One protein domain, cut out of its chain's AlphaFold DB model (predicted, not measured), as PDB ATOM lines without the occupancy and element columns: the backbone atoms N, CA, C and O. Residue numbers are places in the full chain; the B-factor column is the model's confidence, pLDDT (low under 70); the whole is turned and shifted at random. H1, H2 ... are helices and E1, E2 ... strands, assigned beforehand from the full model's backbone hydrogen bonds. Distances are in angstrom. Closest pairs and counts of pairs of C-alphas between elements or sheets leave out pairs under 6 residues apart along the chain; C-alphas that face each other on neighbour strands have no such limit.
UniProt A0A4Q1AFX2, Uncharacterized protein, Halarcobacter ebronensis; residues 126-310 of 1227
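What this domain is: This is residues 126 to 310 of the 1227 residues of an uncharacterized protein of Halarcobacter ebronensis (UniProt A0A4Q1AFX2). Two strongly twisted sheets of five strands each, E5 E4 E3 E7 E8 and E1 E2 E6 E9 E10, are face to face as a sandwich with their strands crossed, and between E2 and E3 the chain runs out in a long arm and back, with short H2 in it and residues 166 to 175 sticking out at its tip. H4 lies beside the strands of the second sheet, H3 grazes the first, and H1 lies off both sheets. The printed part has 185 residues with four named helices and ten named strands, in the order H1 E1 E2 H2 E3 E4 E5 E6 E7 H3 E8 E9 H4 E10. The first sheet is antiparallel throughout in the order E5 E4 E3 E7 E8, and the second is branched and mixed; the class is mixed, helices and strands, with under half of the residues in named elements. The whole is compact, with a radius of gyration of the C-alphas of 18.1 A, yet elongated in outline, spanning 61 by 39 by 36 A.

How they stand to each other: One sheet has as its edge strands E5, residues 215 to 219, and E8, residues 257 to 260; its inner strands are E4, residues 195 to 203, E3, residues 187 to 192, and E7, residues 237 to 242. E3, E4 and E5 form a meander, each strand the antiparallel neighbour of the one before, and E3 and E4 are a hairpin, as are E4 and E5. N 202 and O 216 are 2.8 A apart across E4 and E5, N 190 and O 197 2.9 A across E3 and E4, N 191 and O 238 2.8 A across E3 and E7, and N 239 and O 258 2.8 A across E7 and E8, each within hydrogen-bond range. H3, residues 249 to 252, only grazes this sheet; its closest C-alpha to E7 is that of Ile 252, 7.1 A from that of Ser 240. In the branched sheet E1, residues 139 to 147, has antiparallel E2, residues 150 to 153, and antiparallel E6, residues 229 to 231, on one side, and parallel E10, residues 302 to 308, on the other side. E9, residues 270 to 273, is antiparallel to E10. E1 and E2 are a hairpin. Within hydrogen-bond range are N 145 and O 152 at 2.8 A for E1 and E2, N 141 and O 229 at 2.9 A for E1 and E6, N 306 and O 142 at 2.8 A for E1 and E10, and N 305 and O 271 at 2.8 A for E9 and E10. The parts of the two sheets that face each other are 9.5 A centre to centre, with best planes 30 degrees apart and strands at 52 degrees. The closest C-alphas of E7 and E10, those of Tyr 241 and Ile 308, are 7.4 A apart. H4, residues 286 to 292, is on the branched sheet but over none of its strands, with a height over the sheet of 4.3 A, only just above the sheet's level; its closest C-alpha to E9, that of Lys 292, is 6.0 A from that of Ile 273. H1, residues 126 to 132, and H2, residues 163 to 166, are on neither sheet. In H1 and H4 every O i to N i+4 pair is within hydrogen-bond range; H2 and H3 are too short for such a pair.

Where its parts are: H1 begins at C-alpha 126, (116.385, 145.128, 136.415). E4 measures 26.2 A and E1 26.1 A, first to last C-alpha; E1 begins at (103.517, 132.548, 132.423). E10, 19.0 A, ends at C-alpha 308, (110.304, 115.863, 129.991).

The domain as a whole: The C-alphas farthest apart, those of Glu 174 and Thr 298, are 61.1 A apart. The printed part has no cut. The links H2 to E3, E4 to E5 and E9 to H4 are long. Mean pLDDT of the printed part is 74.3, with 53 residues under 70, among them 126 to 137 and 158 to 182.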
ATOM      1  N   GLU A 126     117.163 143.906 136.608       47.19
ATOM      2  CA  GLU A 126     116.385 145.128 136.415       47.19
ATOM      3  C   GLU A 126     115.802 145.213 134.993       47.19
ATOM      4  O   GLU A 126     114.594 145.380 134.857       47.19
ATOM      5  N   GLU A 127     116.591 144.982 133.936       52.19
ATOM      6  CA  GLU A 127     116.093 144.939 132.546       52.19
ATOM      7  C   GLU A 127     115.071 143.814 132.314       52.19
ATOM      8  O   GLU A 127     114.076 144.013 131.614       52.19
ATOM      9  N   TYR A 128     115.274 142.641 132.926       54.53
ATOM     10  CA  TYR A 128     114.320 141.531 132.831       54.53
ATOM     11  C   TYR A 128     113.000 141.848 133.551       54.53
ATOM     12  O   TYR A 128     111.920 141.610 133.007       54.53
ATOM     13  N   GLN A 129     113.068 142.447 134.745       53.75
ATOM     14  CA  GLN A 129     111.881 142.938 135.451       53.75
ATOM     15  C   GLN A 129     111.192 144.072 134.674       53.75
ATOM     16  O   GLN A 129     109.966 144.111 134.620       53.75
ATOM     17  N   GLU A 130     111.943 144.932 133.987       55.97
ATOM     18  CA  GLU A 130     111.400 145.962 133.100       55.97
ATOM     19  C   GLU A 130     110.737 145.416 131.821       55.97
ATOM     20  O   GLU A 130     109.822 146.067 131.314       55.97
ATOM     21  N   GLU A 131     111.161 144.273 131.265       54.69
ATOM     22  CA  GLU A 131     110.420 143.582 130.189       54.69
ATOM     23  C   GLU A 131     109.148 142.896 130.732       54.69
ATOM     24  O   GLU A 131     108.126 142.885 130.041       54.69
ATOM     25  N   ILE A 132     109.183 142.385 131.970       53.66
ATOM     26  CA  ILE A 132     108.040 141.760 132.661       53.66
ATOM     27  C   ILE A 132     106.942 142.783 132.990       53.66
ATOM     28  O   ILE A 132     105.788 142.587 132.621       53.66
ATOM     29  N   ILE A 133     107.294 143.906 133.624       55.78
ATOM     30  CA  ILE A 133     106.348 144.937 134.100       55.78
ATOM     31  C   ILE A 133     105.569 145.605 132.946       55.78
ATOM     32  O   ILE A 133     104.531 146.224 133.168       55.78
ATOM     33  N   LYS A 134     106.027 145.463 131.695       55.75
ATOM     34  CA  LYS A 134     105.397 146.050 130.499       55.75
ATOM     35  C   LYS A 134     104.311 145.168 129.851       55.75
ATOM     36  O   LYS A 134     103.846 145.520 128.765       55.75
ATOM     37  N   LYS A 135     103.918 144.034 130.453       57.44
ATOM     38  CA  LYS A 135     102.853 143.144 129.938       57.44
ATOM     39  C   LYS A 135     101.995 142.546 131.058       57.44
ATOM     40  O   LYS A 135     102.508 141.852 131.927       57.44
ATOM     41  N   ASP A 136     100.678 142.715 130.956       56.03
ATOM     42  CA  ASP A 136      99.710 142.416 132.028       56.03
ATOM     43  C   ASP A 136      99.437 140.915 132.300       56.03
ATOM     44  O   ASP A 136      98.663 140.574 133.194       56.03
ATOM     45  N   THR A 137     100.028 139.984 131.541       56.91
ATOM     46  CA  THR A 137      99.931 138.534 131.812       56.91
ATOM     47  C   THR A 137     101.195 137.812 131.349       56.91
ATOM     48  O   THR A 137     101.555 137.886 130.171       56.91
ATOM     49  N   ILE A 138     101.863 137.095 132.260       73.06
ATOM     50  CA  ILE A 138     103.073 136.312 131.970       73.06
ATOM     51  C   ILE A 138     103.000 134.952 132.670       73.06
ATOM     52  O   ILE A 138     102.753 134.861 133.871       73.06
ATOM     53  N   TYR A 139     103.269 133.894 131.905       82.38
ATOM     54  CA  TYR A 139     103.517 132.548 132.423       82.38
ATOM     55  C   TYR A 139     104.993 132.197 132.237       82.38
ATOM     56  O   TYR A 139     105.623 132.633 131.270       82.38
ATOM     57  N   THR A 140     105.552 131.387 133.129       86.38
ATOM     58  CA  THR A 140     106.982 131.047 133.130       86.38
ATOM     59  C   THR A 140     107.169 129.535 133.103       86.38
ATOM     60  O   THR A 140     106.555 128.813 133.883       86.38
ATOM     61  N   LEU A 141     107.990 129.026 132.180       88.50
ATOM     62  CA  LEU A 141     108.216 127.587 132.023       88.50
ATOM     63  C   LEU A 141     109.502 127.135 132.713       88.50
ATOM     64  O   LEU A 141     110.550 127.771 132.582       88.50
ATOM     65  N   SER A 142     109.427 125.989 133.386       87.88
ATOM     66  CA  SER A 142     110.564 125.264 133.964       87.88
ATOM     67  C   SER A 142     110.429 123.763 133.743       87.88
ATOM     68  O   SER A 142     109.333 123.256 133.503       87.88
ATOM     69  N   PHE A 143     111.550 123.040 133.795       89.69
ATOM     70  CA  PHE A 143     111.625 121.675 133.276       89.69
ATOM     71  C   PHE A 143     112.296 120.708 134.248       89.69
ATOM     72  O   PHE A 143     113.473 120.854 134.577       89.69
ATOM     73  N   LEU A 144     111.544 119.672 134.619       89.31
ATOM     74  CA  LEU A 144     112.040 118.466 135.277       89.31
ATOM     75  C   LEU A 144     112.132 117.332 134.248       89.31
ATOM     76  O   LEU A 144     111.418 117.328 133.244       89.31
ATOM     77  N   ARG A 145     112.952 116.320 134.522       89.12
ATOM     78  CA  ARG A 145     112.958 115.032 133.815       89.12
ATOM     79  C   ARG A 145     112.629 113.891 134.770       89.12
ATOM     80  O   ARG A 145     112.916 113.965 135.964       89.12
ATOM     81  N   LYS A 146     112.053 112.807 134.253       87.19
ATOM     82  CA  LYS A 146     111.827 111.580 135.033       87.19
ATOM     83  C   LYS A 146     113.122 110.762 135.189       87.19
ATOM     84  O   LYS A 146     113.881 110.637 134.234       87.19
ATOM     85  N   TYR A 147     113.331 110.161 136.361       85.81
ATOM     86  CA  TYR A 147     114.379 109.164 136.624       85.81
ATOM     87  C   TYR A 147     113.827 108.068 137.553       85.81
ATOM     88  O   TYR A 147     113.503 108.344 138.706       85.81
ATOM     89  N   GLN A 148     113.696 106.828 137.066       84.88
ATOM     90  CA  GLN A 148     113.041 105.724 137.785       84.88
ATOM     91  C   GLN A 148     111.661 106.142 138.357       84.88
ATOM     92  O   GLN A 148     110.717 106.371 137.592       84.88
ATOM     93  N   ASP A 149     111.538 106.262 139.683       84.25
ATOM     94  CA  ASP A 149     110.317 106.666 140.398       84.25
ATOM     95  C   ASP A 149     110.344 108.097 140.970       84.25
ATOM     96  O   ASP A 149     109.365 108.524 141.590       84.25
ATOM     97  N   ILE A 150     111.419 108.844 140.717       88.06
ATOM     98  CA  ILE A 150     111.598 110.251 141.096       88.06
ATOM     99  C   ILE A 150     111.721 111.146 139.851       88.06
ATOM    100  O   ILE A 150     111.648 110.695 138.702       88.06
ATOM    101  N   TYR A 151     111.919 112.435 140.093       87.88
ATOM    102  CA  TYR A 151     112.237 113.442 139.093       87.88
ATOM    103  C   TYR A 151     113.554 114.126 139.462       87.88
ATOM    104  O   TYR A 151     113.926 114.187 140.634       87.88
ATOM    105  N   LYS A 152     114.260 114.627 138.454       87.12
ATOM    106  CA  LYS A 152     115.490 115.419 138.587       87.12
ATOM    107  C   LYS A 152     115.363 116.670 137.711       87.12
ATOM    108  O   LYS A 152     114.531 116.655 136.799       87.12
ATOM    109  N   PRO A 153     116.171 117.719 137.914       85.50
ATOM    110  CA  PRO A 153     116.264 118.825 136.963       85.50
ATOM    111  C   PRO A 153     116.564 118.329 135.544       85.50
ATOM    112  O   PRO A 153     117.222 117.291 135.352       85.50
ATOM    113  N   ILE A 154     116.053 119.040 134.531       85.19
ATOM    114  CA  ILE A 154     116.388 118.729 133.138       85.19
ATOM    115  C   ILE A 154     117.909 118.790 132.942       85.19
ATOM    116  O   ILE A 154     118.599 119.641 133.499       85.19
ATOM    117  N   ARG A 155     118.449 117.846 132.170       78.75
ATOM    118  CA  ARG A 155     119.890 117.736 131.959       78.75
ATOM    119  C   ARG A 155     120.377 118.892 131.064       78.75
ATOM    120  O   ARG A 155     119.795 119.087 129.998       78.75
ATOM    121  N   PRO A 156     121.429 119.636 131.449       75.50
ATOM    122  CA  PRO A 156     122.010 120.674 130.602       75.50
ATOM    123  C   PRO A 156     122.838 120.076 129.458       75.50
ATOM    124  O   PRO A 156     123.234 118.906 129.500       75.50
ATOM    125  N   THR A 157     123.172 120.903 128.466       74.38
ATOM    126  CA  THR A 157     124.259 120.605 127.530       74.38
ATOM    127  C   THR A 157     125.554 120.471 128.324       74.38
ATOM    128  O   THR A 157     125.887 121.353 129.115       74.38
ATOM    129  N   ARG A 158     126.288 119.376 128.123       68.62
ATOM    130  CA  ARG A 158     127.524 119.077 128.864       68.62
ATOM    131  C   ARG A 158     128.698 118.939 127.910       68.62
ATOM    132  O   ARG A 158     128.575 118.257 126.896       68.62
ATOM    133  N   ALA A 159     129.822 119.570 128.242       62.06
ATOM    134  CA  ALA A 159     131.094 119.421 127.536       62.06
ATOM    135  C   ALA A 159     131.574 117.955 127.506       62.06
ATOM    136  O   ALA A 159     131.229 117.170 128.393       62.06
ATOM    137  N   PHE A 160     132.408 117.599 126.525       62.03
ATOM    138  CA  PHE A 160     133.184 116.356 126.605       62.03
ATOM    139  C   PHE A 160     134.185 116.488 127.757       62.03
ATOM    140  O   PHE A 160     134.894 117.491 127.842       62.03
ATOM    141  N   ARG A 161     134.262 115.496 128.652       61.88
ATOM    142  CA  ARG A 161     135.238 115.507 129.758       61.88
ATOM    143  C   ARG A 161     135.807 114.117 130.017       61.88
ATOM    144  O   ARG A 161     135.064 113.168 130.257       61.88
ATOM    145  N   ASN A 162     137.131 114.013 130.016       56.00
ATOM    146  CA  ASN A 162     137.870 112.867 130.545       56.00
ATOM    147  C   ASN A 162     138.249 113.170 132.003       56.00
ATOM    148  O   ASN A 162     138.792 114.237 132.267       56.00
ATOM    149  N   THR A 163     138.009 112.260 132.956       49.56
ATOM    150  CA  THR A 163     138.276 112.548 134.381       49.56
ATOM    151  C   THR A 163     139.737 112.867 134.717       49.56
ATOM    152  O   THR A 163     139.976 113.547 135.711       49.56
ATOM    153  N   ILE A 164     140.705 112.456 133.884       43.97
ATOM    154  CA  ILE A 164     142.122 112.859 134.031       43.97
ATOM    155  C   ILE A 164     142.322 114.365 133.743       43.97
ATOM    156  O   ILE A 164     143.243 114.983 134.265       43.97
ATOM    157  N   GLU A 165     141.451 114.988 132.945       38.09
ATOM    158  CA  GLU A 165     141.516 116.422 132.622       38.09
ATOM    159  C   GLU A 165     140.873 117.311 133.704       38.09
ATOM    160  O   GLU A 165     141.057 118.527 133.674       38.09
ATOM    161  N   THR A 166     140.106 116.732 134.640       33.94
ATOM    162  CA  THR A 166     139.225 117.481 135.561       33.94
ATOM    163  C   THR A 166     139.466 117.229 137.049       33.94
ATOM    164  O   THR A 166     138.878 117.927 137.876       33.94
ATOM    165  N   HIS A 167     140.297 116.250 137.412       31.56
ATOM    166  CA  HIS A 167     140.617 115.936 138.804       31.56
ATOM    167  C   HIS A 167     142.129 115.888 139.025       31.56
ATOM    168  O   HIS A 167     142.794 114.922 138.667       31.56
ATOM    169  N   SER A 168     142.663 116.919 139.682       30.41
ATOM    170  CA  SER A 168     143.955 116.848 140.366       30.41
ATOM    171  C   SER A 168     143.758 116.157 141.718       30.41
ATOM    172  O   SER A 168     143.579 116.826 142.738       30.41
ATOM    173  N   THR A 169     143.694 114.827 141.723       29.06
ATOM    174  CA  THR A 169     143.630 114.043 142.964       29.06
ATOM    175  C   THR A 169     145.014 113.815 143.568       29.06
ATOM    176  O   THR A 169     146.034 113.860 142.881       29.06
ATOM    177  N   ASP A 170     145.045 113.600 144.887       30.78
ATOM    178  CA  ASP A 170     146.263 113.273 145.631       30.78
ATOM    179  C   ASP A 170     146.962 112.017 145.078       30.78
ATOM    180  O   ASP A 170     146.357 111.195 144.384       30.78
ATOM    181  N   ALA A 171     148.220 111.803 145.479       31.67
ATOM    182  CA  ALA A 171     149.093 110.694 145.059       31.67
ATOM    183  C   ALA A 171     148.634 109.266 145.479       31.67
ATOM    184  O   ALA A 171     149.446 108.354 145.597       31.67
ATOM    185  N   LEU A 172     147.336 109.073 145.722       34.75
ATOM    186  CA  LEU A 172     146.654 107.806 145.997       34.75
ATOM    187  C   LEU A 172     145.751 107.344 144.834       34.75
ATOM    188  O   LEU A 172     145.179 106.256 144.907       34.75
ATOM    189  N   ASP A 173     145.612 108.143 143.774       39.81
ATOM    190  CA  ASP A 173     144.821 107.810 142.584       39.81
ATOM    191  C   ASP A 173     145.685 107.202 141.455       39.81
ATOM    192  O   ASP A 173     145.652 107.613 140.298       39.81
ATOM    193  N   GLU A 174     146.392 106.103 141.758       38.72
ATOM    194  CA  GLU A 174     146.950 105.205 140.721       38.72
ATOM    195  C   GLU A 174     145.849 104.565 139.837       38.72
ATOM    196  O   GLU A 174     146.119 103.960 138.797       38.72
ATOM    197  N   PHE A 175     144.582 104.748 140.216       47.22
ATOM    198  CA  PHE A 175     143.369 104.381 139.492       47.22
ATOM    199  C   PHE A 175     143.090 105.307 138.289       47.22
ATOM    200  O   PHE A 175     142.000 105.868 138.176       47.22
ATOM    201  N   ASN A 176     144.057 105.422 137.370       40.50
ATOM    202  CA  ASN A 176     143.971 106.149 136.090       40.50
ATOM    203  C   ASN A 176     143.010 105.476 135.081       40.50
ATOM    204  O   ASN A 176     143.369 105.112 133.962       40.50
ATOM    205  N   ASP A 177     141.763 105.289 135.500       43.75
ATOM    206  CA  ASP A 177     140.675 104.687 134.742       43.75
ATOM    207  C   ASP A 177     139.812 105.819 134.164       43.75
ATOM    208  O   ASP A 177     139.002 106.424 134.879       43.75
ATOM    209  N   THR A 178     140.060 106.154 132.892       48.00
ATOM    210  CA  THR A 178     139.509 107.316 132.171       48.00
ATOM    211  C   THR A 178     137.991 107.234 132.022       48.00
ATOM    212  O   THR A 178     137.467 106.784 130.998       48.00
ATOM    213  N   SER A 179     137.268 107.709 133.031       53.19
ATOM    214  CA  SER A 179     135.831 107.957 132.934       53.19
ATOM    215  C   SER A 179     135.608 109.072 131.915       53.19
ATOM    216  O   SER A 179     135.997 110.220 132.131       53.19
ATOM    217  N   ILE A 180     135.018 108.713 130.777       61.50
ATOM    218  CA  ILE A 180     134.675 109.651 129.711       61.50
ATOM    219  C   ILE A 180     133.193 109.997 129.812       61.50
ATOM    220  O   ILE A 180     132.313 109.143 129.645       61.50
ATOM    221  N   HIS A 181     132.949 111.279 130.053       66.31
ATOM    222  CA  HIS A 181     131.647 111.919 130.012       66.31
ATOM    223  C   HIS A 181     131.431 112.464 128.596       66.31
ATOM    224  O   HIS A 181     132.128 113.372 128.143       66.31
ATOM    225  N   SER A 182     130.494 111.849 127.876       68.19
ATOM    226  CA  SER A 182     130.168 112.156 126.482       68.19
ATOM    227  C   SER A 182     129.450 113.498 126.337       68.19
ATOM    228  O   SER A 182     128.451 113.755 127.019       68.19
ATOM    229  N   HIS A 183     129.913 114.310 125.385       71.00
ATOM    230  CA  HIS A 183     129.302 115.584 125.021       71.00
ATOM    231  C   HIS A 183     127.862 115.359 124.554       71.00
ATOM    232  O   HIS A 183     127.597 114.788 123.497       71.00
ATOM    233  N   THR A 184     126.915 115.763 125.390       69.25
ATOM    234  CA  THR A 184     125.481 115.553 125.176       69.25
ATOM    235  C   THR A 184     124.814 116.910 125.137       69.25
ATOM    236  O   THR A 184     124.899 117.669 126.101       69.25
ATOM    237  N   PHE A 185     124.167 117.218 124.015       77.75
ATOM    238  CA  PHE A 185     123.356 118.421 123.886       77.75
ATOM    239  C   PHE A 185     122.024 118.269 124.623       77.75
ATOM    240  O   PHE A 185     121.538 117.158 124.856       77.75
ATOM    241  N   ALA A 186     121.417 119.411 124.925       86.31
ATOM    242  CA  ALA A 186     120.050 119.517 125.402       86.31
ATOM    243  C   ALA A 186     119.405 120.763 124.779       86.31
ATOM    244  O   ALA A 186     119.803 121.891 125.076       86.31
ATOM    245  N   PHE A 187     118.419 120.550 123.906       88.88
ATOM    246  CA  PHE A 187     117.650 121.602 123.241       88.88
ATOM    247  C   PHE A 187     116.154 121.428 123.512       88.88
ATOM    248  O   PHE A 187     115.611 120.329 123.363       88.88
ATOM    249  N   ILE A 188     115.484 122.524 123.862       92.62
ATOM    250  CA  ILE A 188     114.029 122.630 123.968       92.62
ATOM    251  C   ILE A 188     113.523 123.471 122.794       92.62
ATOM    252  O   ILE A 188     114.024 124.565 122.540       92.62
ATOM    253  N   TYR A 189     112.490 122.987 122.111       92.44
ATOM    254  CA  TYR A 189     111.803 123.711 121.045       92.44
ATOM    255  C   TYR A 189     110.389 124.024 121.510       92.44
ATOM    256  O   TYR A 189     109.625 123.113 121.832       92.44
ATOM    257  N   ILE A 190     110.039 125.307 121.532       91.88
ATOM    258  CA  ILE A 190     108.699 125.775 121.886       91.88
ATOM    259  C   ILE A 190     108.028 126.258 120.609       91.88
ATOM    260  O   ILE A 190     108.438 127.270 120.040       91.88
ATOM    261  N   THR A 191     107.001 125.540 120.160       90.62
ATOM    262  CA  THR A 191     106.157 125.952 119.039       90.62
ATOM    263  C   THR A 191     104.860 126.564 119.567       90.62
ATOM    264  O   THR A 191     104.056 125.878 120.198       90.62
ATOM    265  N   GLN A 192     104.625 127.839 119.258       88.94
ATOM    266  CA  GLN A 192     103.400 128.571 119.595       88.94
ATOM    267  C   GLN A 192     102.941 129.379 118.371       88.94
ATOM    268  O   GLN A 192     103.755 129.986 117.674       88.94
ATOM    269  N   ASN A 193     101.643 129.325 118.050       85.31
ATOM    270  CA  ASN A 193     101.043 129.999 116.885       85.31
ATOM    271  C   ASN A 193     101.824 129.825 115.555       85.31
ATOM    272  O   ASN A 193     101.926 130.731 114.730       85.31
ATOM    273  N   GLY A 194     102.387 128.628 115.340       80.38
ATOM    274  CA  GLY A 194     103.125 128.255 114.125       80.38
ATOM    275  C   GLY A 194     104.576 128.748 114.048       80.38
ATOM    276  O   GLY A 194     105.288 128.349 113.127       80.38
ATOM    277  N   LYS A 195     105.035 129.559 115.008       86.25
ATOM    278  CA  LYS A 195     106.445 129.940 115.183       86.25
ATOM    279  C   LYS A 195     107.113 128.972 116.157       86.25
ATOM    280  O   LYS A 195     106.468 128.538 117.106       86.25
ATOM    281  N   THR A 196     108.395 128.682 115.954       89.25
ATOM    282  CA  THR A 196     109.195 127.849 116.865       89.25
ATOM    283  C   THR A 196     110.391 128.643 117.371       89.25
ATOM    284  O   THR A 196     111.095 129.252 116.567       89.25
ATOM    285  N   ALA A 197     110.624 128.621 118.682       89.69
ATOM    286  CA  ALA A 197     111.836 129.132 119.313       89.69
ATOM    287  C   ALA A 197     112.681 127.958 119.836       89.69
ATOM    288  O   ALA A 197     112.153 127.075 120.513       89.69
ATOM    289  N   GLU A 198     113.974 127.954 119.507       90.69
ATOM    290  CA  GLU A 198     114.967 127.003 120.019       90.69
ATOM    291  C   GLU A 198     115.658 127.599 121.255       90.69
ATOM    292  O   GLU A 198     116.104 128.750 121.247       90.69
ATOM    293  N   TYR A 199     115.744 126.795 122.314       89.31
ATOM    294  CA  TYR A 199     116.455 127.107 123.544       89.31
ATOM    295  C   TYR A 199     117.474 126.013 123.843       89.31
ATOM    296  O   TYR A 199     117.112 124.841 123.958       89.31
ATOM    297  N   GLN A 200     118.739 126.385 124.009       87.31
ATOM    298  CA  GLN A 200     119.776 125.480 124.490       87.31
ATOM    299  C   GLN A 200     119.813 125.504 126.021       87.31
ATOM    300  O   GLN A 200     119.786 126.573 126.631       87.31
ATOM    301  N   VAL A 201     119.857 124.325 126.641       85.19
ATOM    302  CA  VAL A 201     119.912 124.173 128.100       85.19
ATOM    303  C   VAL A 201     121.371 124.174 128.562       85.19
ATOM    304  O   VAL A 201     122.202 123.476 127.978       85.19
ATOM    305  N   PHE A 202     121.666 124.910 129.630       76.06
ATOM    306  CA  PHE A 202     122.985 125.080 130.250       76.06
ATOM    307  C   PHE A 202     122.894 124.988 131.781       76.06
ATOM    308  O   PHE A 202     121.796 124.909 132.333       76.06
ATOM    309  N   SER A 203     124.038 125.000 132.475       69.19
ATOM    310  CA  SER A 203     124.071 125.063 133.938       69.19
ATOM    311  C   SER A 203     125.219 125.910 134.490       69.19
ATOM    312  O   SER A 203     126.276 125.997 133.867       69.19
ATOM    313  N   LYS A 204     125.010 126.508 135.673       54.34
ATOM    314  CA  LYS A 204     126.045 127.192 136.474       54.34
ATOM    315  C   LYS A 204     126.762 126.271 137.484       54.34
ATOM    316  O   LYS A 204     127.694 126.725 138.145       54.34
ATOM    317  N   GLY A 205     126.326 125.017 137.633       48.44
ATOM    318  CA  GLY A 205     126.725 124.122 138.726       48.44
ATOM    319  C   GLY A 205     127.675 122.975 138.350       48.44
ATOM    320  O   GLY A 205     128.110 122.819 137.210       48.44
ATOM    321  N   ASN A 206     127.981 122.128 139.339       47.34
ATOM    322  CA  ASN A 206     128.742 120.892 139.131       47.34
ATOM    323  C   ASN A 206     127.899 119.835 138.398       47.34
ATOM    324  O   ASN A 206     126.773 119.531 138.796       47.34
ATOM    325  N   ILE A 207     128.492 119.216 137.375       50.81
ATOM    326  CA  ILE A 207     127.859 118.167 136.565       50.81
ATOM    327  C   ILE A 207     127.433 116.981 137.451       50.81
ATOM    328  O   ILE A 207     128.205 116.524 138.292       50.81
ATOM    329  N   TYR A 208     126.224 116.458 137.217       54.09
ATOM    330  CA  TYR A 208     125.555 115.382 137.973       54.09
ATOM    331  C   TYR A 208     125.101 115.766 139.394       54.09
ATOM    332  O   TYR A 208     124.623 114.908 140.136       54.09
ATOM    333  N   ALA A 209     125.212 117.042 139.769       60.47
ATOM    334  CA  ALA A 209     124.801 117.574 141.064       60.47
ATOM    335  C   ALA A 209     123.896 118.818 140.942       60.47
ATOM    336  O   ALA A 209     123.719 119.535 141.931       60.47
ATOM    337  N   GLU A 210     123.331 119.062 139.756       69.00
ATOM    338  CA  GLU A 210     122.472 120.208 139.453       69.00
ATOM    339  C   GLU A 210     121.159 120.193 140.271       69.00
ATOM    340  O   GLU A 210     120.497 119.159 140.395       69.00
ATOM    341  N   SER A 211     120.782 121.349 140.824       79.00
ATOM    342  CA  SER A 211     119.440 121.694 141.329       79.00
ATOM    343  C   SER A 211     118.578 122.329 140.222       79.00
ATOM    344  O   SER A 211     119.005 122.388 139.068       79.00
ATOM    345  N   GLN A 212     117.356 122.791 140.521       78.81
ATOM    346  CA  GLN A 212     116.498 123.385 139.485       78.81
ATOM    347  C   GLN A 212     116.972 124.794 139.105       78.81
ATOM    348  O   GLN A 212     116.933 125.140 137.925       78.81
ATOM    349  N   LYS A 213     117.467 125.581 140.073       76.94
ATOM    350  CA  LYS A 213     118.062 126.909 139.829       76.94
ATOM    351  C   LYS A 213     119.461 126.861 139.222       76.94
ATOM    352  O   LYS A 213     119.934 127.871 138.709       76.94
ATOM    353  N   ASP A 214     120.122 125.707 139.244       73.25
ATOM    354  CA  ASP A 214     121.376 125.524 138.510       73.25
ATOM    355  C   ASP A 214     121.163 125.495 136.987       73.25
ATOM    356  O   ASP A 214     122.162 125.523 136.270       73.25
ATOM    357  N   ILE A 215     119.924 125.423 136.476       79.88
ATOM    358  CA  ILE A 215     119.600 125.265 135.047       79.88
ATOM    359  C   ILE A 215     119.217 126.596 134.383       79.88
ATOM    360  O   ILE A 215     118.419 127.366 134.906       79.88
ATOM    361  N   PHE A 216     119.756 126.829 133.182       80.00
ATOM    362  CA  PHE A 216     119.557 128.048 132.391       80.00
ATOM    363  C   PHE A 216     119.191 127.715 130.938       80.00
ATOM    364  O   PHE A 216     119.595 126.683 130.402       80.00
ATOM    365  N   PHE A 217     118.464 128.620 130.283       84.81
ATOM    366  CA  PHE A 217     117.984 128.488 128.907       84.81
ATOM    367  C   PHE A 217     118.476 129.664 128.060       84.81
ATOM    368  O   PHE A 217     118.084 130.809 128.299       84.81
ATOM    369  N   GLN A 218     119.310 129.387 127.054       83.19
ATOM    370  CA  GLN A 218     119.726 130.368 126.051       83.19
ATOM    371  C   GLN A 218     118.831 130.277 124.819       83.19
ATOM    372  O   GLN A 218     118.785 129.235 124.168       83.19
ATOM    373  N   ASN A 219     118.170 131.369 124.448       83.31
ATOM    374  CA  ASN A 219     117.466 131.469 123.172       83.31
ATOM    375  C   ASN A 219     118.491 131.567 122.029       83.31
ATOM    376  O   ASN A 219     119.199 132.568 121.919       83.31
ATOM    377  N   THR A 220     118.583 130.560 121.160       81.12
ATOM    378  CA  THR A 220     119.706 130.461 120.203       81.12
ATOM    379  C   THR A 220     119.644 131.484 119.062       81.12
ATOM    380  O   THR A 220     120.658 131.752 118.422       81.12
ATOM    381  N   ALA A 221     118.483 132.107 118.834       81.00
ATOM    382  CA  ALA A 221     118.286 133.142 117.817       81.00
ATOM    383  C   ALA A 221     118.577 134.573 118.312       81.00
ATOM    384  O   ALA A 221     118.762 135.472 117.493       81.00
ATOM    385  N   THR A 222     118.592 134.801 119.630       77.25
ATOM    386  CA  THR A 222     118.801 136.131 120.246       77.25
ATOM    387  C   THR A 222     119.940 136.166 121.264       77.25
ATOM    388  O   THR A 222     120.169 137.206 121.873       77.25
ATOM    389  N   THR A 223     120.599 135.027 121.499       72.19
ATOM    390  CA  THR A 223     121.642 134.767 122.510       72.19
ATOM    391  C   THR A 223     121.301 135.106 123.971       72.19
ATOM    392  O   THR A 223     122.050 134.678 124.847       72.19
ATOM    393  N   LYS A 224     120.159 135.754 124.258       71.62
ATOM    394  CA  LYS A 224     119.602 136.005 125.601       71.62
ATOM    395  C   LYS A 224     119.518 134.712 126.426       71.62
ATOM    396  O   LYS A 224     119.042 133.687 125.932       71.62
ATOM    397  N   ILE A 225     119.924 134.788 127.696       72.06
ATOM    398  CA  ILE A 225     119.983 133.664 128.645       72.06
ATOM    399  C   ILE A 225     119.064 133.950 129.836       72.06
ATOM    400  O   ILE A 225     119.024 135.072 130.332       72.06
ATOM    401  N   THR A 226     118.301 132.947 130.276       72.06
ATOM    402  CA  THR A 226     117.253 133.093 131.304       72.06
ATOM    403  C   THR A 226     117.165 131.867 132.219       72.06
ATOM    404  O   THR A 226     117.427 130.751 131.781       72.06
ATOM    405  N   GLU A 227     116.768 132.060 133.481       71.44
ATOM    406  CA  GLU A 227     116.461 130.979 134.450       71.44
ATOM    407  C   GLU A 227     115.129 130.264 134.118       71.44
ATOM    408  O   GLU A 227     114.883 129.133 134.524       71.44
ATOM    409  N   ILE A 228     114.265 130.931 133.348       76.62
ATOM    410  CA  ILE A 228     112.884 130.557 133.027       76.62
ATOM    411  C   ILE A 228     112.542 131.013 131.615       76.62
ATOM    412  O   ILE A 228     112.915 132.115 131.219       76.62
ATOM    413  N   ILE A 229     111.760 130.223 130.875       85.81
ATOM    414  CA  ILE A 229     111.312 130.635 129.538       85.81
ATOM    415  C   ILE A 229     109.949 131.347 129.646       85.81
ATOM    416  O   ILE A 229     108.975 130.702 130.045       85.81
ATOM    417  N   PRO A 230     109.844 132.651 129.315       82.25
ATOM    418  CA  PRO A 230     108.603 133.407 129.454       82.25
ATOM    419  C   PRO A 230     107.637 133.163 128.287       82.25
ATOM    420  O   PRO A 230     108.036 133.055 127.125       82.25
ATOM    421  N   ILE A 231     106.346 133.145 128.605       85.25
ATOM    422  CA  ILE A 231     105.224 132.956 127.687       85.25
ATOM    423  C   ILE A 231     104.257 134.132 127.840       85.25
ATOM    424  O   ILE A 231     103.790 134.431 128.939       85.25
ATOM    425  N   TYR A 232     103.946 134.776 126.712       78.44
ATOM    426  CA  TYR A 232     103.150 136.010 126.632       78.44
ATOM    427  C   TYR A 232     101.788 135.833 125.941       78.44
ATOM    428  O   TYR A 232     101.039 136.795 125.802       78.44
ATOM    429  N   GLU A 233     101.485 134.633 125.444       81.12
ATOM    430  CA  GLU A 233     100.249 134.323 124.722       81.12
ATOM    431  C   GLU A 233      99.575 133.103 125.365       81.12
ATOM    432  O   GLU A 233     100.234 132.104 125.644       81.12
ATOM    433  N   GLU A 234      98.252 133.144 125.549       83.19
ATOM    434  CA  GLU A 234      97.472 132.029 126.123       83.19
ATOM    435  C   GLU A 234      97.140 130.913 125.106       83.19
ATOM    436  O   GLU A 234      96.472 129.921 125.423       83.19
ATOM    437  N   SER A 235      97.611 131.070 123.866       87.50
ATOM    438  CA  SER A 235      97.442 130.117 122.768       87.50
ATOM    439  C   SER A 235      98.129 128.775 123.061       87.50
ATOM    440  O   SER A 235      99.017 128.678 123.909       87.50
ATOM    441  N   LYS A 236      97.717 127.712 122.356       90.06
ATOM    442  CA  LYS A 236      98.272 126.363 122.554       90.06
ATOM    443  C   LYS A 236      99.787 126.345 122.304       90.06
ATOM    444  O   LYS A 236     100.247 126.781 121.248       90.06
ATOM    445  N   ILE A 237     100.519 125.748 123.239       91.19
ATOM    446  CA  ILE A 237     101.955 125.490 123.157       91.19
ATOM    447  C   ILE A 237     102.184 124.005 122.864       91.19
ATOM    448  O   ILE A 237     101.567 123.138 123.487       91.19
ATOM    449  N   ASP A 238     103.101 123.723 121.939       91.94
ATOM    450  CA  ASP A 238     103.766 122.428 121.797       91.94
ATOM    451  C   ASP A 238     105.229 122.572 122.245       91.94
ATOM    452  O   ASP A 238     105.951 123.414 121.712       91.94
ATOM    453  N   ILE A 239     105.682 121.733 123.177       92.12
ATOM    454  CA  ILE A 239     107.084 121.650 123.605       92.12
ATOM    455  C   ILE A 239     107.681 120.322 123.140       92.12
ATOM    456  O   ILE A 239     107.131 119.263 123.448       92.12
ATOM    457  N   SER A 240     108.826 120.380 122.459       91.62
ATOM    458  CA  SER A 240     109.657 119.225 122.091       91.62
ATOM    459  C   SER A 240     111.043 119.319 122.743       91.62
ATOM    460  O   SER A 240     111.557 120.418 122.937       91.62
ATOM    461  N   TYR A 241     111.689 118.182 123.014       91.06
ATOM    462  CA  TYR A 241     113.063 118.102 123.539       91.06
ATOM    463  C   TYR A 241     113.956 117.229 122.643       91.06
ATOM    464  O   TYR A 241     113.472 116.265 122.048       91.06
ATOM    465  N   SER A 242     115.250 117.553 122.539       88.56
ATOM    466  CA  SER A 242     116.225 116.780 121.757       88.56
ATOM    467  C   SER A 242     117.647 116.857 122.317       88.56
ATOM    468  O   SER A 242     118.103 117.921 122.735       88.56
ATOM    469  N   ASN A 243     118.388 115.752 122.199       86.56
ATOM    470  CA  ASN A 243     119.827 115.666 122.462       86.56
ATOM    471  C   ASN A 243     120.697 115.886 121.205       86.56
ATOM    472  O   ASN A 243     121.899 115.631 121.220       86.56
ATOM    473  N   ILE A 244     120.086 116.355 120.110       84.81
ATOM    474  CA  ILE A 244     120.730 116.786 118.858       84.81
ATOM    475  C   ILE A 244     120.063 118.098 118.406       84.81
ATOM    476  O   ILE A 244     118.834 118.209 118.477       84.81
ATOM    477  N   GLN A 245     120.838 119.080 117.931       83.00
ATOM    478  CA  GLN A 245     120.285 120.324 117.375       83.00
ATOM    479  C   GLN A 245     119.538 120.058 116.056       83.00
ATOM    480  O   GLN A 245     120.085 119.418 115.154       83.00
ATOM    481  N   LEU A 246     118.314 120.574 115.924       81.81
ATOM    482  CA  LEU A 246     117.453 120.415 114.753       81.81
ATOM    483  C   LEU A 246     117.169 121.785 114.139       81.81
ATOM    484  O   LEU A 246     116.519 122.619 114.760       81.81
ATOM    485  N   LYS A 247     117.608 122.015 112.898       74.12
ATOM    486  CA  LYS A 247     117.388 123.310 112.235       74.12
ATOM    487  C   LYS A 247     115.980 123.467 111.667       74.12
ATOM    488  O   LYS A 247     115.488 124.587 111.562       74.12
ATOM    489  N   ASP A 248     115.338 122.357 111.313       76.38
ATOM    490  CA  ASP A 248     114.137 122.382 110.491       76.38
ATOM    491  C   ASP A 248     112.852 121.982 111.223       76.38
ATOM    492  O   ASP A 248     112.756 120.976 111.933       76.38
ATOM    493  N   ASN A 249     111.802 122.767 110.973       77.50
ATOM    494  CA  ASN A 249     110.470 122.571 111.549       77.50
ATOM    495  C   ASN A 249     109.780 121.282 111.062       77.50
ATOM    496  O   ASN A 249     108.735 120.915 111.602       77.50
ATOM    497  N   SER A 250     110.312 120.612 110.037       82.25
ATOM    498  CA  SER A 250     109.899 119.273 109.597       82.25
ATOM    499  C   SER A 250     110.367 118.189 110.577       82.25
ATOM    500  O   SER A 250     109.581 117.311 110.935       82.25
ATOM    501  N   ASP A 251     111.611 118.281 111.051       82.94
ATOM    502  CA  ASP A 251     112.241 117.320 111.956       82.94
ATOM    503  C   ASP A 251     111.839 117.569 113.418       82.94
ATOM    504  O   ASP A 251     111.490 116.622 114.122       82.94
ATOM    505  N   ILE A 252     111.719 118.832 113.853       84.88
ATOM    506  CA  ILE A 252     111.200 119.191 115.194       84.88
ATOM    507  C   ILE A 252     109.774 118.647 115.424       84.88
ATOM    508  O   ILE A 252     109.408 118.285 116.544       84.88
ATOM    509  N   LYS A 253     108.961 118.528 114.361       84.44
ATOM    510  CA  LYS A 253     107.604 117.948 114.421       84.44
ATOM    511  C   LYS A 253     107.577 116.425 114.596       84.44
ATOM    512  O   LYS A 253     106.506 115.911 114.909       84.44
ATOM    513  N   LYS A 254     108.700 115.721 114.400       85.94
ATOM    514  CA  LYS A 254     108.832 114.270 114.645       85.94
ATOM    515  C   LYS A 254     109.127 113.941 116.108       85.94
ATOM    516  O   LYS A 254     108.891 112.812 116.522       85.94
ATOM    517  N   LEU A 255     109.672 114.895 116.865       86.50
ATOM    518  CA  LEU A 255     109.935 114.732 118.293       86.50
ATOM    519  C   LEU A 255     108.628 114.518 119.066       86.50
ATOM    520  O   LEU A 255     107.580 115.068 118.714       86.50
ATOM    521  N   LYS A 256     108.715 113.771 120.168       85.19
ATOM    522  CA  LYS A 256     107.625 113.640 121.137       85.19
ATOM    523  C   LYS A 256     107.307 115.004 121.758       85.19
ATOM    524  O   LYS A 256     108.216 115.741 122.140       85.19
ATOM    525  N   LYS A 257     106.012 115.314 121.862       87.25
ATOM    526  CA  LYS A 257     105.501 116.624 122.283       87.25
ATOM    527  C   LYS A 257     104.762 116.582 123.610       87.25
ATOM    528  O   LYS A 257     103.982 115.663 123.854       87.25
ATOM    529  N   ILE A 258     104.918 117.645 124.391       90.25
ATOM    530  CA  ILE A 258     103.987 118.037 125.454       90.25
ATOM    531  C   ILE A 258     103.126 119.177 124.903       90.25
ATOM    532  O   ILE A 258     103.659 120.154 124.381       90.25
ATOM    533  N   SER A 259     101.802 119.045 124.982       90.56
ATOM    534  CA  SER A 259     100.840 119.971 124.371       90.56
ATOM    535  C   SER A 259      99.825 120.463 125.402       90.56
ATOM    536  O   SER A 259      99.062 119.650 125.919       90.56
ATOM    537  N   PHE A 260      99.760 121.771 125.653       90.81
ATOM    538  CA  PHE A 260      98.831 122.381 126.622       90.81
ATOM    539  C   PHE A 260      98.488 123.837 126.247       90.81
ATOM    540  O   PHE A 260      99.019 124.374 125.274       90.81
ATOM    541  N   SER A 261      97.586 124.482 126.995       87.88
ATOM    542  CA  SER A 261      97.455 125.951 127.024       87.88
ATOM    543  C   SER A 261      97.915 126.438 128.399       87.88
ATOM    544  O   SER A 261      97.593 125.775 129.385       87.88
ATOM    545  N   PRO A 262      98.593 127.594 128.519       86.12
ATOM    546  CA  PRO A 262      98.948 128.169 129.820       86.12
ATOM    547  C   PRO A 262      97.762 128.361 130.781       86.12
ATOM    548  O   PRO A 262      97.952 128.393 131.990       86.12
ATOM    549  N   THR A 263      96.535 128.445 130.255       83.81
ATOM    550  CA  THR A 263      95.297 128.537 131.049       83.81
ATOM    551  C   THR A 263      94.832 127.208 131.650       83.81
ATOM    552  O   THR A 263      94.058 127.214 132.606       83.81
ATOM    553  N   SER A 264      95.267 126.071 131.094       84.56
ATOM    554  CA  SER A 264      94.770 124.734 131.426       84.56
ATOM    555  C   SER A 264      95.846 123.669 131.177       84.56
ATOM    556  O   SER A 264      96.118 123.268 130.040       84.56
ATOM    557  N   VAL A 265      96.461 123.230 132.276       86.06
ATOM    558  CA  VAL A 265      97.503 122.194 132.349       86.06
ATOM    559  C   VAL A 265      96.901 120.838 132.735       86.06
ATOM    560  O   VAL A 265      95.862 120.776 133.388       86.06
ATOM    561  N   ASP A 266      97.550 119.735 132.354       83.44
ATOM    562  CA  ASP A 266      97.022 118.373 132.561       83.44
ATOM    563  C   ASP A 266      97.116 117.858 134.014       83.44
ATOM    564  O   ASP A 266      96.557 116.812 134.338       83.44
ATOM    565  N   GLY A 267      97.850 118.554 134.889       78.31
ATOM    566  CA  GLY A 267      98.089 118.158 136.279       78.31
ATOM    567  C   GLY A 267      98.997 116.931 136.446       78.31
ATOM    568  O   GLY A 267      99.251 116.512 137.581       78.31
ATOM    569  N   ILE A 268      99.513 116.358 135.353       79.69
ATOM    570  CA  ILE A 268     100.293 115.112 135.324       79.69
ATOM    571  C   ILE A 268     101.706 115.397 134.817       79.69
ATOM    572  O   ILE A 268     102.653 115.250 135.587       79.69
ATOM    573  N   ASN A 269     101.835 115.831 133.561       85.00
ATOM    574  CA  ASN A 269     103.099 116.188 132.910       85.00
ATOM    575  C   ASN A 269     103.356 117.704 132.938       85.00
ATOM    576  O   ASN A 269     104.480 118.143 132.713       85.00
ATOM    577  N   THR A 270     102.316 118.491 133.204       88.31
ATOM    578  CA  THR A 270     102.301 119.955 133.264       88.31
ATOM    579  C   THR A 270     101.517 120.391 134.495       88.31
ATOM    580  O   THR A 270     100.418 119.889 134.738       88.31
ATOM    581  N   PHE A 271     102.068 121.279 135.319       88.50
ATOM    582  CA  PHE A 271     101.383 121.737 136.530       88.50
ATOM    583  C   PHE A 271     101.893 123.080 137.045       88.50
ATOM    584  O   PHE A 271     103.040 123.449 136.804       88.50
ATOM    585  N   TYR A 272     101.036 123.782 137.783       87.06
ATOM    586  CA  TYR A 272     101.374 125.038 138.442       87.06
ATOM    587  C   TYR A 272     102.086 124.793 139.781       87.06
ATOM    588  O   TYR A 272     101.681 123.915 140.551       87.06
ATOM    589  N   ILE A 273     103.105 125.603 140.065       84.94
ATOM    590  CA  ILE A 273     103.713 125.793 141.396       84.94
ATOM    591  C   ILE A 273     103.726 127.290 141.721       84.94
ATOM    592  O   ILE A 273     103.551 128.108 140.813       84.94
ATOM    593  N   LYS A 274     103.955 127.664 142.987       76.56
ATOM    594  CA  LYS A 274     104.077 129.083 143.339       76.56
ATOM    595  C   LYS A 274     105.475 129.608 143.007       76.56
ATOM    596  O   LYS A 274     105.620 130.441 142.114       76.56
ATOM    597  N   GLU A 275     106.504 129.082 143.664       74.12
ATOM    598  CA  GLU A 275     107.889 129.559 143.546       74.12
ATOM    599  C   GLU A 275     108.817 128.413 143.125       74.12
ATOM    600  O   GLU A 275     108.592 127.264 143.486       74.12
ATOM    601  N   LEU A 276     109.882 128.686 142.362       72.44
ATOM    602  CA  LEU A 276     110.797 127.620 141.911       72.44
ATOM    603  C   LEU A 276     111.554 126.949 143.064       72.44
ATOM    604  O   LEU A 276     111.854 125.758 142.995       72.44
ATOM    605  N   ASP A 277     111.758 127.686 144.153       77.06
ATOM    606  CA  ASP A 277     112.195 127.215 145.467       77.06
ATOM    607  C   ASP A 277     111.376 126.025 146.000       77.06
ATOM    608  O   ASP A 277     111.900 125.213 146.763       77.06
ATOM    609  N   ASP A 278     110.121 125.854 145.565       70.88
ATOM    610  CA  ASP A 278     109.291 124.701 145.922       70.88
ATOM    611  C   ASP A 278     109.836 123.362 145.393       70.88
ATOM    612  O   ASP A 278     109.533 122.317 145.972       70.88
ATOM    613  N   ILE A 279     110.613 123.377 144.304       75.06
ATOM    614  CA  ILE A 279     111.123 122.179 143.610       75.06
ATOM    615  C   ILE A 279     112.646 122.195 143.397       75.06
ATOM    616  O   ILE A 279     113.163 121.391 142.623       75.06
ATOM    617  N   ASP A 280     113.368 123.090 144.074       78.75
ATOM    618  CA  ASP A 280     114.809 123.315 143.900       78.75
ATOM    619  C   ASP A 280     115.676 122.240 144.590       78.75
ATOM    620  O   ASP A 280     116.467 122.499 145.496       78.75
ATOM    621  N   LEU A 281     115.483 120.984 144.175       75.69
ATOM    622  CA  LEU A 281     116.147 119.798 144.710       75.69
ATOM    623  C   LEU A 281     116.805 118.999 143.578       75.69
ATOM    624  O   LEU A 281     116.285 118.908 142.468       75.69
ATOM    625  N   ARG A 282     117.920 118.328 143.891       73.62
ATOM    626  CA  ARG A 282     118.580 117.369 142.980       73.62
ATOM    627  C   ARG A 282     117.692 116.171 142.640       73.62
ATOM    628  O   ARG A 282     117.793 115.604 141.554       73.62
ATOM    629  N   GLU A 283     116.851 115.777 143.593       82.56
ATOM    630  CA  GLU A 283     115.904 114.672 143.493       82.56
ATOM    631  C   GLU A 283     114.572 115.114 144.108       82.56
ATOM    632  O   GLU A 283     114.519 115.507 145.271       82.56
ATOM    633  N   VAL A 284     113.503 115.071 143.313       82.12
ATOM    634  CA  VAL A 284     112.141 115.474 143.691       82.12
ATOM    635  C   VAL A 284     111.246 114.238 143.617       82.12
ATOM    636  O   VAL A 284     111.168 113.586 142.572       82.12
ATOM    637  N   THR A 285     110.548 113.881 144.694       85.06
ATOM    638  CA  THR A 285     109.650 112.716 144.678       85.06
ATOM    639  C   THR A 285     108.265 113.062 144.125       85.06
ATOM    640  O   THR A 285     107.836 114.217 144.069       85.06
ATOM    641  N   LYS A 286     107.491 112.027 143.774       82.50
ATOM    642  CA  LYS A 286     106.064 112.164 143.427       82.50
ATOM    643  C   LYS A 286     105.235 112.808 144.549       82.50
ATOM    644  O   LYS A 286     104.216 113.428 144.252       82.50
ATOM    645  N   GLN A 287     105.639 112.649 145.813       80.50
ATOM    646  CA  GLN A 287     104.928 113.237 146.947       80.50
ATOM    647  C   GLN A 287     105.264 114.725 147.106       80.50
ATOM    648  O   GLN A 287     104.358 115.502 147.389       80.50
ATOM    649  N   ASP A 288     106.505 115.135 146.838       79.12
ATOM    650  CA  ASP A 288     106.899 116.551 146.864       79.12
ATOM    651  C   ASP A 288     106.140 117.333 145.788       79.12
ATOM    652  O   ASP A 288     105.462 118.310 146.096       79.12
ATOM    653  N   ILE A 289     106.106 116.811 144.553       80.06
ATOM    654  CA  ILE A 289     105.268 117.364 143.476       80.06
ATOM    655  C   ILE A 289     103.792 117.445 143.897       80.06
ATOM    656  O   ILE A 289     103.123 118.433 143.605       80.06
ATOM    657  N   LYS A 290     103.257 116.430 144.589       80.50
ATOM    658  CA  LYS A 290     101.865 116.453 145.066       80.50
ATOM    659  C   LYS A 290     101.629 117.515 146.150       80.50
ATOM    660  O   LYS A 290     100.547 118.088 146.184       80.50
ATOM    661  N   ASN A 291     102.616 117.776 147.005       79.19
ATOM    662  CA  ASN A 291     102.539 118.760 148.086       79.19
ATOM    663  C   ASN A 291     102.707 120.214 147.602       79.19
ATOM    664  O   ASN A 291     102.280 121.127 148.301       79.19
ATOM    665  N   LYS A 292     103.353 120.427 146.447       79.25
ATOM    666  CA  LYS A 292     103.699 121.756 145.902       79.25
ATOM    667  C   LYS A 292     102.811 122.230 144.743       79.25
ATOM    668  O   LYS A 292     102.923 123.374 144.312       79.25
ATOM    669  N   LYS A 293     101.933 121.365 144.229       79.50
ATOM    670  CA  LYS A 293     100.948 121.704 143.190       79.50
ATOM    671  C   LYS A 293      99.896 122.684 143.710       79.50
ATOM    672  O   LYS A 293      99.300 122.438 144.756       79.50
ATOM    673  N   ILE A 294      99.621 123.730 142.932       78.69
ATOM    674  CA  ILE A 294      98.561 124.715 143.202       78.69
ATOM    675  C   ILE A 294      97.489 124.713 142.102       78.69
ATOM    676  O   ILE A 294      97.731 124.280 140.974       78.69
ATOM    677  N   GLU A 295      96.299 125.220 142.426       69.62
ATOM    678  CA  GLU A 295      95.290 125.608 141.432       69.62
ATOM    679  C   GLU A 295      95.582 127.032 140.914       69.62
ATOM    680  O   GLU A 295      96.279 127.807 141.573       69.62
ATOM    681  N   LYS A 296      95.083 127.390 139.721       66.25
ATOM    682  CA  LYS A 296      95.360 128.703 139.113       66.25
ATOM    683  C   LYS A 296      94.646 129.827 139.883       66.25
ATOM    684  O   LYS A 296      93.423 129.933 139.821       66.25
ATOM    685  N   GLY A 297      95.422 130.683 140.548       60.94
ATOM    686  CA  GLY A 297      94.959 131.955 141.116       60.94
ATOM    687  C   GLY A 297      94.729 133.045 140.059       60.94
ATOM    688  O   GLY A 297      95.036 132.864 138.880       60.94
ATOM    689  N   THR A 298      94.180 134.185 140.485       53.56
ATOM    690  CA  THR A 298      93.780 135.294 139.599       53.56
ATOM    691  C   THR A 298      94.829 136.395 139.412       53.56
ATOM    692  O   THR A 298      94.775 137.070 138.390       53.56
ATOM    693  N   ASP A 299      95.780 136.566 140.343       51.56
ATOM    694  CA  ASP A 299      96.567 137.811 140.480       51.56
ATOM    695  C   ASP A 299      98.095 137.615 140.690       51.56
ATOM    696  O   ASP A 299      98.778 138.531 141.143       51.56
ATOM    697  N   GLU A 300      98.666 136.440 140.386       56.00
ATOM    698  CA  GLU A 300     100.118 136.172 140.517       56.00
ATOM    699  C   GLU A 300     100.729 135.618 139.210       56.00
ATOM    700  O   GLU A 300     100.062 134.906 138.459       56.00
ATOM    701  N   ASN A 301     102.014 135.907 138.947       60.34
ATOM    702  CA  ASN A 301     102.781 135.291 137.849       60.34
ATOM    703  C   ASN A 301     102.932 133.782 138.103       60.34
ATOM    704  O   ASN A 301     103.506 133.388 139.119       60.34
ATOM    705  N   VAL A 302     102.450 132.932 137.189       75.50
ATOM    706  CA  VAL A 302     102.347 131.483 137.444       75.50
ATOM    707  C   VAL A 302     103.481 130.692 136.788       75.50
ATOM    708  O   VAL A 302     103.605 130.654 135.559       75.50
ATOM    709  N   ASN A 303     104.251 129.984 137.619       83.38
ATOM    710  CA  ASN A 303     105.267 129.028 137.185       83.38
ATOM    711  C   ASN A 303     104.619 127.701 136.752       83.38
ATOM    712  O   ASN A 303     103.933 127.047 137.539       83.38
ATOM    713  N   ILE A 304     104.867 127.282 135.508       88.44
ATOM    714  CA  ILE A 304     104.433 126.000 134.941       88.44
ATOM    715  C   ILE A 304     105.635 125.057 134.849       88.44
ATOM    716  O   ILE A 304     106.594 125.302 134.114       88.44
ATOM    717  N   VAL A 305     105.553 123.937 135.564       89.00
ATOM    718  CA  VAL A 305     106.551 122.866 135.531       89.00
ATOM    719  C   VAL A 305     106.152 121.826 134.492       89.00
ATOM    720  O   VAL A 305     105.066 121.249 134.566       89.00
ATOM    721  N   CYS A 306     107.054 121.558 133.553       90.94
ATOM    722  CA  CYS A 306     106.914 120.567 132.492       90.94
ATOM    723  C   CYS A 306     107.833 119.362 132.760       90.94
ATOM    724  O   CYS A 306     109.036 119.524 132.969       90.94
ATOM    725  N   ILE A 307     107.285 118.146 132.723       89.56
ATOM    726  CA  ILE A 307     108.029 116.892 132.907       89.56
ATOM    727  C   ILE A 307     108.422 116.326 131.540       89.56
ATOM    728  O   ILE A 307     107.597 115.754 130.830       89.56
ATOM    729  N   ILE A 308     109.701 116.445 131.193       89.44
ATOM    730  CA  ILE A 308     110.304 115.863 129.991       89.44
ATOM    731  C   ILE A 308     110.634 114.376 130.219       89.44
ATOM    732  O   ILE A 308     111.087 113.966 131.292       89.44
ATOM    733  N   GLU A 309     110.454 113.548 129.187       85.31
ATOM    734  CA  GLU A 309     110.962 112.173 129.167       85.31
ATOM    735  C   GLU A 309     112.313 112.115 128.437       85.31
ATOM    736  O   GLU A 309     112.353 112.062 127.211       85.31
ATOM    737  N   ASP A 310     113.418 112.100 129.192       88.06
ATOM    738  CA  ASP A 310     114.778 111.903 128.665       88.06
ATOM    739  C   ASP A 310     115.316 110.519 129.075       88.06
ATOM    740  O   ASP A 310     115.858 110.324 130.167       88.06
TER     741      ASP A 310